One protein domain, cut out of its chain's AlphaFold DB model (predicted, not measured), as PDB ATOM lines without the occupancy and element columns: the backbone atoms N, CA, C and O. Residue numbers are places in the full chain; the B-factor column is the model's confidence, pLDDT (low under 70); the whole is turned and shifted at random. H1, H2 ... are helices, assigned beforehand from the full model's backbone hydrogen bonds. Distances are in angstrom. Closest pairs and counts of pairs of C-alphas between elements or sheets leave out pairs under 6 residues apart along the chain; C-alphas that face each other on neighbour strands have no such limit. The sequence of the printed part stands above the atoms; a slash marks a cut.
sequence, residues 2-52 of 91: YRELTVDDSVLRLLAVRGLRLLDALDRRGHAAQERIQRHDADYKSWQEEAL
ATOM      1  N   TYR A   2      -6.717  -7.906  61.672       72.06
ATOM      2  CA  TYR A   2      -7.263  -6.809  60.868       72.06
ATOM      3  C   TYR A   2      -6.249  -6.441  59.778       72.06
ATOM      4  O   TYR A   2      -5.048  -6.443  60.046       72.06
ATOM      5  N   ARG A   3      -6.713  -6.163  58.556       76.56
ATOM      6  CA  ARG A   3      -5.880  -5.644  57.466       76.56
ATOM      7  C   ARG A   3      -6.549  -4.396  56.925       76.56
ATOM      8  O   ARG A   3      -7.660  -4.473  56.407       76.56
ATOM      9  N   GLU A   4      -5.869  -3.271  57.058       75.88
ATOM     10  CA  GLU A   4      -6.322  -2.016  56.485       75.88
ATOM     11  C   GLU A   4      -6.040  -2.018  54.979       75.88
ATOM     12  O   GLU A   4      -4.954  -2.393  54.529       75.88
ATOM     13  N   LEU A   5      -7.057  -1.668  54.196       84.62
ATOM     14  CA  LEU A   5      -6.949  -1.487  52.756       84.62
ATOM     15  C   LEU A   5      -7.025   0.005  52.478       84.62
ATOM     16  O   LEU A   5      -7.970   0.671  52.893       84.62
ATOM     17  N   THR A   6      -6.048   0.517  51.745       84.38
ATOM     18  CA  THR A   6      -6.018   1.921  51.354       84.38
ATOM     19  C   THR A   6      -5.883   2.020  49.844       84.38
ATOM     20  O   THR A   6      -5.272   1.166  49.203       84.38
ATOM     21  N   VAL A   7      -6.459   3.072  49.272       89.75
ATOM     22  CA  VAL A   7      -6.317   3.374  47.846       89.75
ATOM     23  C   VAL A   7      -4.874   3.749  47.494       89.75
ATOM     24  O   VAL A   7      -4.108   4.234  48.333       89.75
ATOM     25  N   ASP A   8      -4.501   3.521  46.239       90.38
ATOM     26  CA  ASP A   8      -3.189   3.889  45.713       90.38
ATOM     27  C   ASP A   8      -3.039   5.417  45.555       90.38
ATOM     28  O   ASP A   8      -4.016   6.133  45.313       90.38
ATOM     29  N   ASP A   9      -1.805   5.920  45.658       89.94
ATOM     30  CA  ASP A   9      -1.486   7.345  45.489       89.94
ATOM     31  C   ASP A   9      -1.894   7.874  44.101       89.94
ATOM     32  O   ASP A   9      -2.310   9.024  43.973       89.94
ATOM     33  N   SER A  10      -1.813   7.053  43.048       89.38
ATOM     34  CA  SER A  10      -2.267   7.421  41.697       89.38
ATOM     35  C   SER A  10      -3.764   7.736  41.639       89.38
ATOM     36  O   SER A  10      -4.167   8.687  40.967       89.38
ATOM     37  N   VAL A  11      -4.587   6.999  42.390       91.25
ATOM     38  CA  VAL A  11      -6.035   7.230  42.459       91.25
ATOM     39  C   VAL A  11      -6.322   8.547  43.174       91.25
ATOM     40  O   VAL A  11      -7.139   9.337  42.702       91.25
ATOM     41  N   LEU A  12      -5.622   8.820  44.277       90.12
ATOM     42  CA  LEU A  12      -5.756  10.086  45.002       90.12
ATOM     43  C   LEU A  12      -5.340  11.280  44.135       90.12
ATOM     44  O   LEU A  12      -6.054  12.282  44.098       90.12
ATOM     45  N   ARG A  13      -4.246  11.155  43.378       89.19
ATOM     46  CA  ARG A  13      -3.798  12.184  42.430       89.19
ATOM     47  C   ARG A  13      -4.822  12.431  41.321       89.19
ATOM     48  O   ARG A  13      -5.156  13.581  41.040       89.19
ATOM     49  N   LEU A  14      -5.408  11.374  40.755       89.88
ATOM     50  CA  LEU A  14      -6.481  11.499  39.763       89.88
ATOM     51  C   LEU A  14      -7.710  12.232  40.328       89.88
ATOM     52  O   LEU A  14      -8.285  13.095  39.657       89.88
ATOM     53  N   LEU A  15      -8.120  11.898  41.555       90.56
ATOM     54  CA  LEU A  15      -9.237  12.564  42.227       90.56
ATOM     55  C   LEU A  15      -8.936  14.040  42.504       90.56
ATOM     56  O   LEU A  15      -9.810  14.875  42.278       90.56
ATOM     57  N   ALA A  16      -7.710  14.366  42.919       88.50
ATOM     58  CA  ALA A  16      -7.276  15.745  43.123       88.50
ATOM     59  C   ALA A  16      -7.359  16.558  41.823       88.50
ATOM     60  O   ALA A  16      -8.025  17.591  41.799       88.50
ATOM     61  N   VAL A  17      -6.806  16.050  40.713       87.62
ATOM     62  CA  VAL A  17      -6.909  16.699  39.389       87.62
ATOM     63  C   VAL A  17      -8.369  16.928  38.997       87.62
ATOM     64  O   VAL A  17      -8.732  18.002  38.520       87.62
ATOM     65  N   ARG A  18      -9.240  15.934  39.209       88.38
ATOM     66  CA  ARG A  18     -10.674  16.078  38.923       88.38
ATOM     67  C   ARG A  18     -11.329  17.154  39.794       88.38
ATOM     68  O   ARG A  18     -12.152  17.907  39.279       88.38
ATOM     69  N   GLY A  19     -10.991  17.210  41.080       87.75
ATOM     70  CA  GLY A  19     -11.501  18.209  42.018       87.75
ATOM     71  C   GLY A  19     -11.062  19.624  41.651       87.75
ATOM     72  O   GLY A  19     -11.897  20.520  41.584       87.75
ATOM     73  N   LEU A  20      -9.783  19.815  41.321       85.31
ATOM     74  CA  LEU A  20      -9.250  21.116  40.916       85.31
ATOM     75  C   LEU A  20      -9.872  21.607  39.605       85.31
ATOM     76  O   LEU A  20     -10.298  22.754  39.533       85.31
ATOM     77  N   ARG A  21     -10.038  20.722  38.610       84.88
ATOM     78  CA  ARG A  21     -10.772  21.041  37.369       84.88
ATOM     79  C   ARG A  21     -12.198  21.496  37.640       84.88
ATOM     80  O   ARG A  21     -12.706  22.379  36.957       84.88
ATOM     81  N   LEU A  22     -12.864  20.859  38.604       86.31
ATOM     82  CA  LEU A  22     -14.208  21.254  38.997       86.31
ATOM     83  C   LEU A  22     -14.200  22.641  39.648       86.31
ATOM     84  O   LEU A  22     -15.060  23.444  39.313       86.31
ATOM     85  N   LEU A  23     -13.239  22.930  40.529       84.44
ATOM     86  CA  LEU A  23     -13.103  24.249  41.151       84.44
ATOM     87  C   LEU A  23     -12.848  25.350  40.113       84.44
ATOM     88  O   LEU A  23     -13.569  26.339  40.125       84.44
ATOM     89  N   ASP A  24     -11.919  25.154  39.173       82.38
ATOM     90  CA  ASP A  24     -11.643  26.107  38.080       82.38
ATOM     91  C   ASP A  24     -12.883  26.347  37.203       82.38
ATOM     92  O   ASP A  24     -13.242  27.482  36.891       82.38
ATOM     93  N   ALA A  25     -13.611  25.282  36.860       83.75
ATOM     94  CA  ALA A  25     -14.841  25.421  36.089       83.75
ATOM     95  C   ALA A  25     -15.960  26.127  36.878       83.75
ATOM     96  O   ALA A  25     -16.777  26.825  36.279       83.75
ATOM     97  N   LEU A  26     -16.015  25.948  38.203       84.19
ATOM     98  CA  LEU A  26     -16.960  26.648  39.076       84.19
ATOM     99  C   LEU A  26     -16.595  28.127  39.248       84.19
ATOM    100  O   LEU A  26     -17.498  28.959  39.213       84.19
ATOM    101  N   ASP A  27     -15.309  28.452  39.379       82.69
ATOM    102  CA  ASP A  27     -14.808  29.824  39.506       82.69
ATOM    103  C   ASP A  27     -15.145  30.653  38.255       82.69
ATOM    104  O   ASP A  27     -15.777  31.707  38.332       82.69
ATOM    105  N   ARG A  28     -14.876  30.099  37.066       78.12
ATOM    106  CA  ARG A  28     -15.178  30.744  35.772       78.12
ATOM    107  C   ARG A  28     -16.662  30.934  35.496       78.12
ATOM    108  O   ARG A  28     -17.041  31.808  34.720       78.12
ATOM    109  N   ARG A  29     -17.508  30.081  36.075       79.56
ATOM    110  CA  ARG A  29     -18.951  30.070  35.818       79.56
ATOM    111  C   ARG A  29     -19.638  31.319  36.396       79.56
ATOM    112  O   ARG A  29     -20.675  31.727  35.878       79.56
ATOM    113  N   GLY A  30     -19.084  31.955  37.429       70.38
ATOM    114  CA  GLY A  30     -19.754  33.056  38.128       70.38
ATOM    115  C   GLY A  30     -21.114  32.646  38.734       70.38
ATOM    116  O   GLY A  30     -21.561  31.502  38.627       70.38
ATOM    117  N   HIS A  31     -21.809  33.574  39.398       66.12
ATOM    118  CA  HIS A  31     -22.976  33.239  40.237       66.12
ATOM    119  C   HIS A  31     -24.271  32.861  39.487       66.12
ATOM    120  O   HIS A  31     -25.165  32.283  40.102       66.12
ATOM    121  N   ALA A  32     -24.402  33.160  38.188       64.50
ATOM    122  CA  ALA A  32     -25.670  33.026  37.456       64.50
ATOM    123  C   ALA A  32     -25.595  32.221  36.147       64.50
ATOM    124  O   ALA A  32     -26.581  32.161  35.412       64.50
ATOM    125  N   ALA A  33     -24.465  31.598  35.813       70.56
ATOM    126  CA  ALA A  33     -24.370  30.907  34.530       70.56
ATOM    127  C   ALA A  33     -25.228  29.638  34.497       70.56
ATOM    128  O   ALA A  33     -25.169  28.779  35.378       70.56
ATOM    129  N   GLN A  34     -26.024  29.512  33.442       72.44
ATOM    130  CA  GLN A  34     -26.976  28.417  33.244       72.44
ATOM    131  C   GLN A  34     -26.383  27.254  32.438       72.44
ATOM    132  O   GLN A  34     -27.000  26.196  32.314       72.44
ATOM    133  N   GLU A  35     -25.180  27.438  31.898       71.19
ATOM    134  CA  GLU A  35     -24.505  26.445  31.073       71.19
ATOM    135  C   GLU A  35     -23.977  25.262  31.897       71.19
ATOM    136  O   GLU A  35     -23.649  25.381  33.084       71.19
ATOM    137  N   ARG A  36     -23.881  24.094  31.248       73.19
ATOM    138  CA  ARG A  36     -23.267  22.902  31.847       73.19
ATOM    139  C   ARG A  36     -21.786  23.156  32.118       73.19
ATOM    140  O   ARG A  36     -21.095  23.727  31.284       73.19
ATOM    141  N   ILE A  37     -21.297  22.643  33.248       75.69
ATOM    142  CA  ILE A  37     -19.869  22.644  33.588       75.69
ATOM    143  C   ILE A  37     -19.097  21.941  32.470       75.69
ATOM    144  O   ILE A  37     -19.273  20.740  32.239       75.69
ATOM    145  N   GLN A  38     -18.254  22.699  31.778       70.94
ATOM    146  CA  GLN A  38     -17.369  22.177  30.746       70.94
ATOM    147  C   GLN A  38     -16.041  21.767  31.383       70.94
ATOM    148  O   GLN A  38     -15.564  22.406  32.321       70.94
ATOM    149  N   ARG A  39     -15.436  20.679  30.891       65.50
ATOM    150  CA  ARG A  39     -14.068  20.334  31.290       65.50
ATOM    151  C   ARG A  39     -13.129  21.341  30.648       65.50
ATOM    152  O   ARG A  39     -13.011  21.354  29.429       65.50
ATOM    153  N   HIS A  40     -12.472  22.144  31.473       64.62
ATOM    154  CA  HIS A  40     -11.376  22.976  31.018       64.62
ATOM    155  C   HIS A  40     -10.047  22.232  31.188       64.62
ATOM    156  O   HIS A  40      -9.820  21.559  32.202       64.62
ATOM    157  N   ASP A  41      -9.170  22.356  30.196       61.53
ATOM    158  CA  ASP A  41      -7.791  21.890  30.288       61.53
ATOM    159  C   ASP A  41      -6.988  22.908  31.097       61.53
ATOM    160  O   ASP A  41      -6.325  23.794  30.569       61.53
ATOM    161  N   ALA A  42      -7.112  22.830  32.419       64.44
ATOM    162  CA  ALA A  42      -6.108  23.392  33.310       64.44
ATOM    163  C   ALA A  42      -4.946  22.389  33.444       64.44
ATOM    164  O   ALA A  42      -5.164  21.175  33.586       64.44
ATOM    165  N   ASP A  43      -3.719  22.902  33.322       66.81
ATOM    166  CA  ASP A  43      -2.489  22.115  33.386       66.81
ATOM    167  C   ASP A  43      -2.168  21.791  34.855       66.81
ATOM    168  O   ASP A  43      -1.671  22.630  35.600       66.81
ATOM    169  N   TYR A  44      -2.500  20.570  35.280       74.38
ATOM    170  CA  TYR A  44      -2.178  20.034  36.610       74.38
ATOM    171  C   TYR A  44      -1.034  19.014  36.538       74.38
ATOM    172  O   TYR A  44      -1.070  18.005  37.245       74.38
ATOM    173  N   LYS A  45      -0.044  19.224  35.656       69.56
ATOM    174  CA  LYS A  45       1.120  18.329  35.495       69.56
ATOM    175  C   LYS A  45       1.808  17.961  36.805       69.56
ATOM    176  O   LYS A  45       2.157  16.795  36.974       69.56
ATOM    177  N   SER A  46       1.905  18.893  37.757       70.38
ATOM    178  CA  SER A  46       2.472  18.622  39.088       70.38
ATOM    179  C   SER A  46       1.782  17.440  39.783       70.38
ATOM    180  O   SER A  46       2.435  16.589  40.369       70.38
ATOM    181  N   TRP A  47       0.468  17.276  39.618       78.00
ATOM    182  CA  TRP A  47      -0.275  16.143  40.180       78.00
ATOM    183  C   TRP A  47      -0.138  14.842  39.386       78.00
ATOM    184  O   TRP A  47      -0.464  13.777  39.906       78.00
ATOM    185  N   GLN A  48       0.297  14.896  38.129       70.88
ATOM    186  CA  GLN A  48       0.467  13.708  37.290       70.88
ATOM    187  C   GLN A  48       1.854  13.084  37.478       70.88
ATOM    188  O   GLN A  48       1.978  11.857  37.528       70.88
ATOM    189  N   GLU A  49       2.876  13.923  37.632       68.81
ATOM    190  CA  GLU A  49       4.283  13.513  37.617       68.81
ATOM    191  C   GLU A  49       4.901  13.432  39.021       68.81
ATOM    192  O   GLU A  49       5.822  12.642  39.235       68.81
ATOM    193  N   GLU A  50       4.369  14.163  40.005       73.94
ATOM    194  CA  GLU A  50       4.952  14.216  41.347       73.94
ATOM    195  C   GLU A  50       4.315  13.221  42.327       73.94
ATOM    196  O   GLU A  50       3.230  12.654  42.117       73.94
ATOM    197  N   ALA A  51       5.028  12.986  43.430       85.06
ATOM    198  CA  ALA A  51       4.538  12.195  44.548       85.06
ATOM    199  C   ALA A  51       3.353  12.889  45.237       85.06
ATOM    200  O   ALA A  51       3.248  14.112  45.242       85.06
ATOM    201  N   LEU A  52       2.484  12.105  45.884       88.44
ATOM    202  CA  LEU A  52       1.370  12.657  46.655       88.44
ATOM    203  C   LEU A  52       1.892  13.662  47.710       88.44
ATOM    204  O   LEU A  52       2.820  13.302  48.450       88.44
TER     205      LEU A  52
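This is residues 2 to 52 of the 91 residues of the protein "DUF3482 domain-containing protein" of Alcaligenaceae bacterium (UniProt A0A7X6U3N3). What does the model look like, from its first printed residue on? After a tail, residues 2 to 7, that sticks out, one long helix, H1, makes the backbone of the shape; a long loop, residues 30 to 44, then folds back from its far end to a short helix, H2, which packs on residues 13 to 17 of H1. What is it made of, and how large is it? The printed part has 51 residues with two named helices, H1 then H2, and no named strand; its class is all helix. It is only just loose, close to extended, with a radius of gyration of the C-alphas of 14.7 A, and its flat outline spans 49 by 26 by 13 A.

Where do the two helices meet? H1, residues 9 to 29, touches H2, residues 45 to 49, with its residues 13 to 17 alone. The closest C-alphas of the two are those of Arg 13 and Trp 47, 5.8 A apart. What do their backbones show? In H1 and H2 every O i to N i+4 pair is within hydrogen-bond range.

Where does H1 run? It begins at C-alpha 9, (-1.486, 7.345, 45.489), and ends at C-alpha 29, (-18.951, 30.070, 35.818), 30.2 A away. Where does H2 end? Its last C-alpha, that of Glu 49, is at (4.283, 13.513, 37.617).

Which parts stand free, and how far apart are the extremes? Residues 2 to 7 and 30 to 35 stand free. The C-alphas of Tyr 2 and Ala 32, the two farthest apart, are 49.7 A apart. Is the printed part whole? It has no cut, and the link from H1 to H2, 15 residues, is long. Where is confidence low? The mean pLDDT of the printed part is 78.9, and residues 31 to 32, 39 to 43, 45 and 49 are under 70.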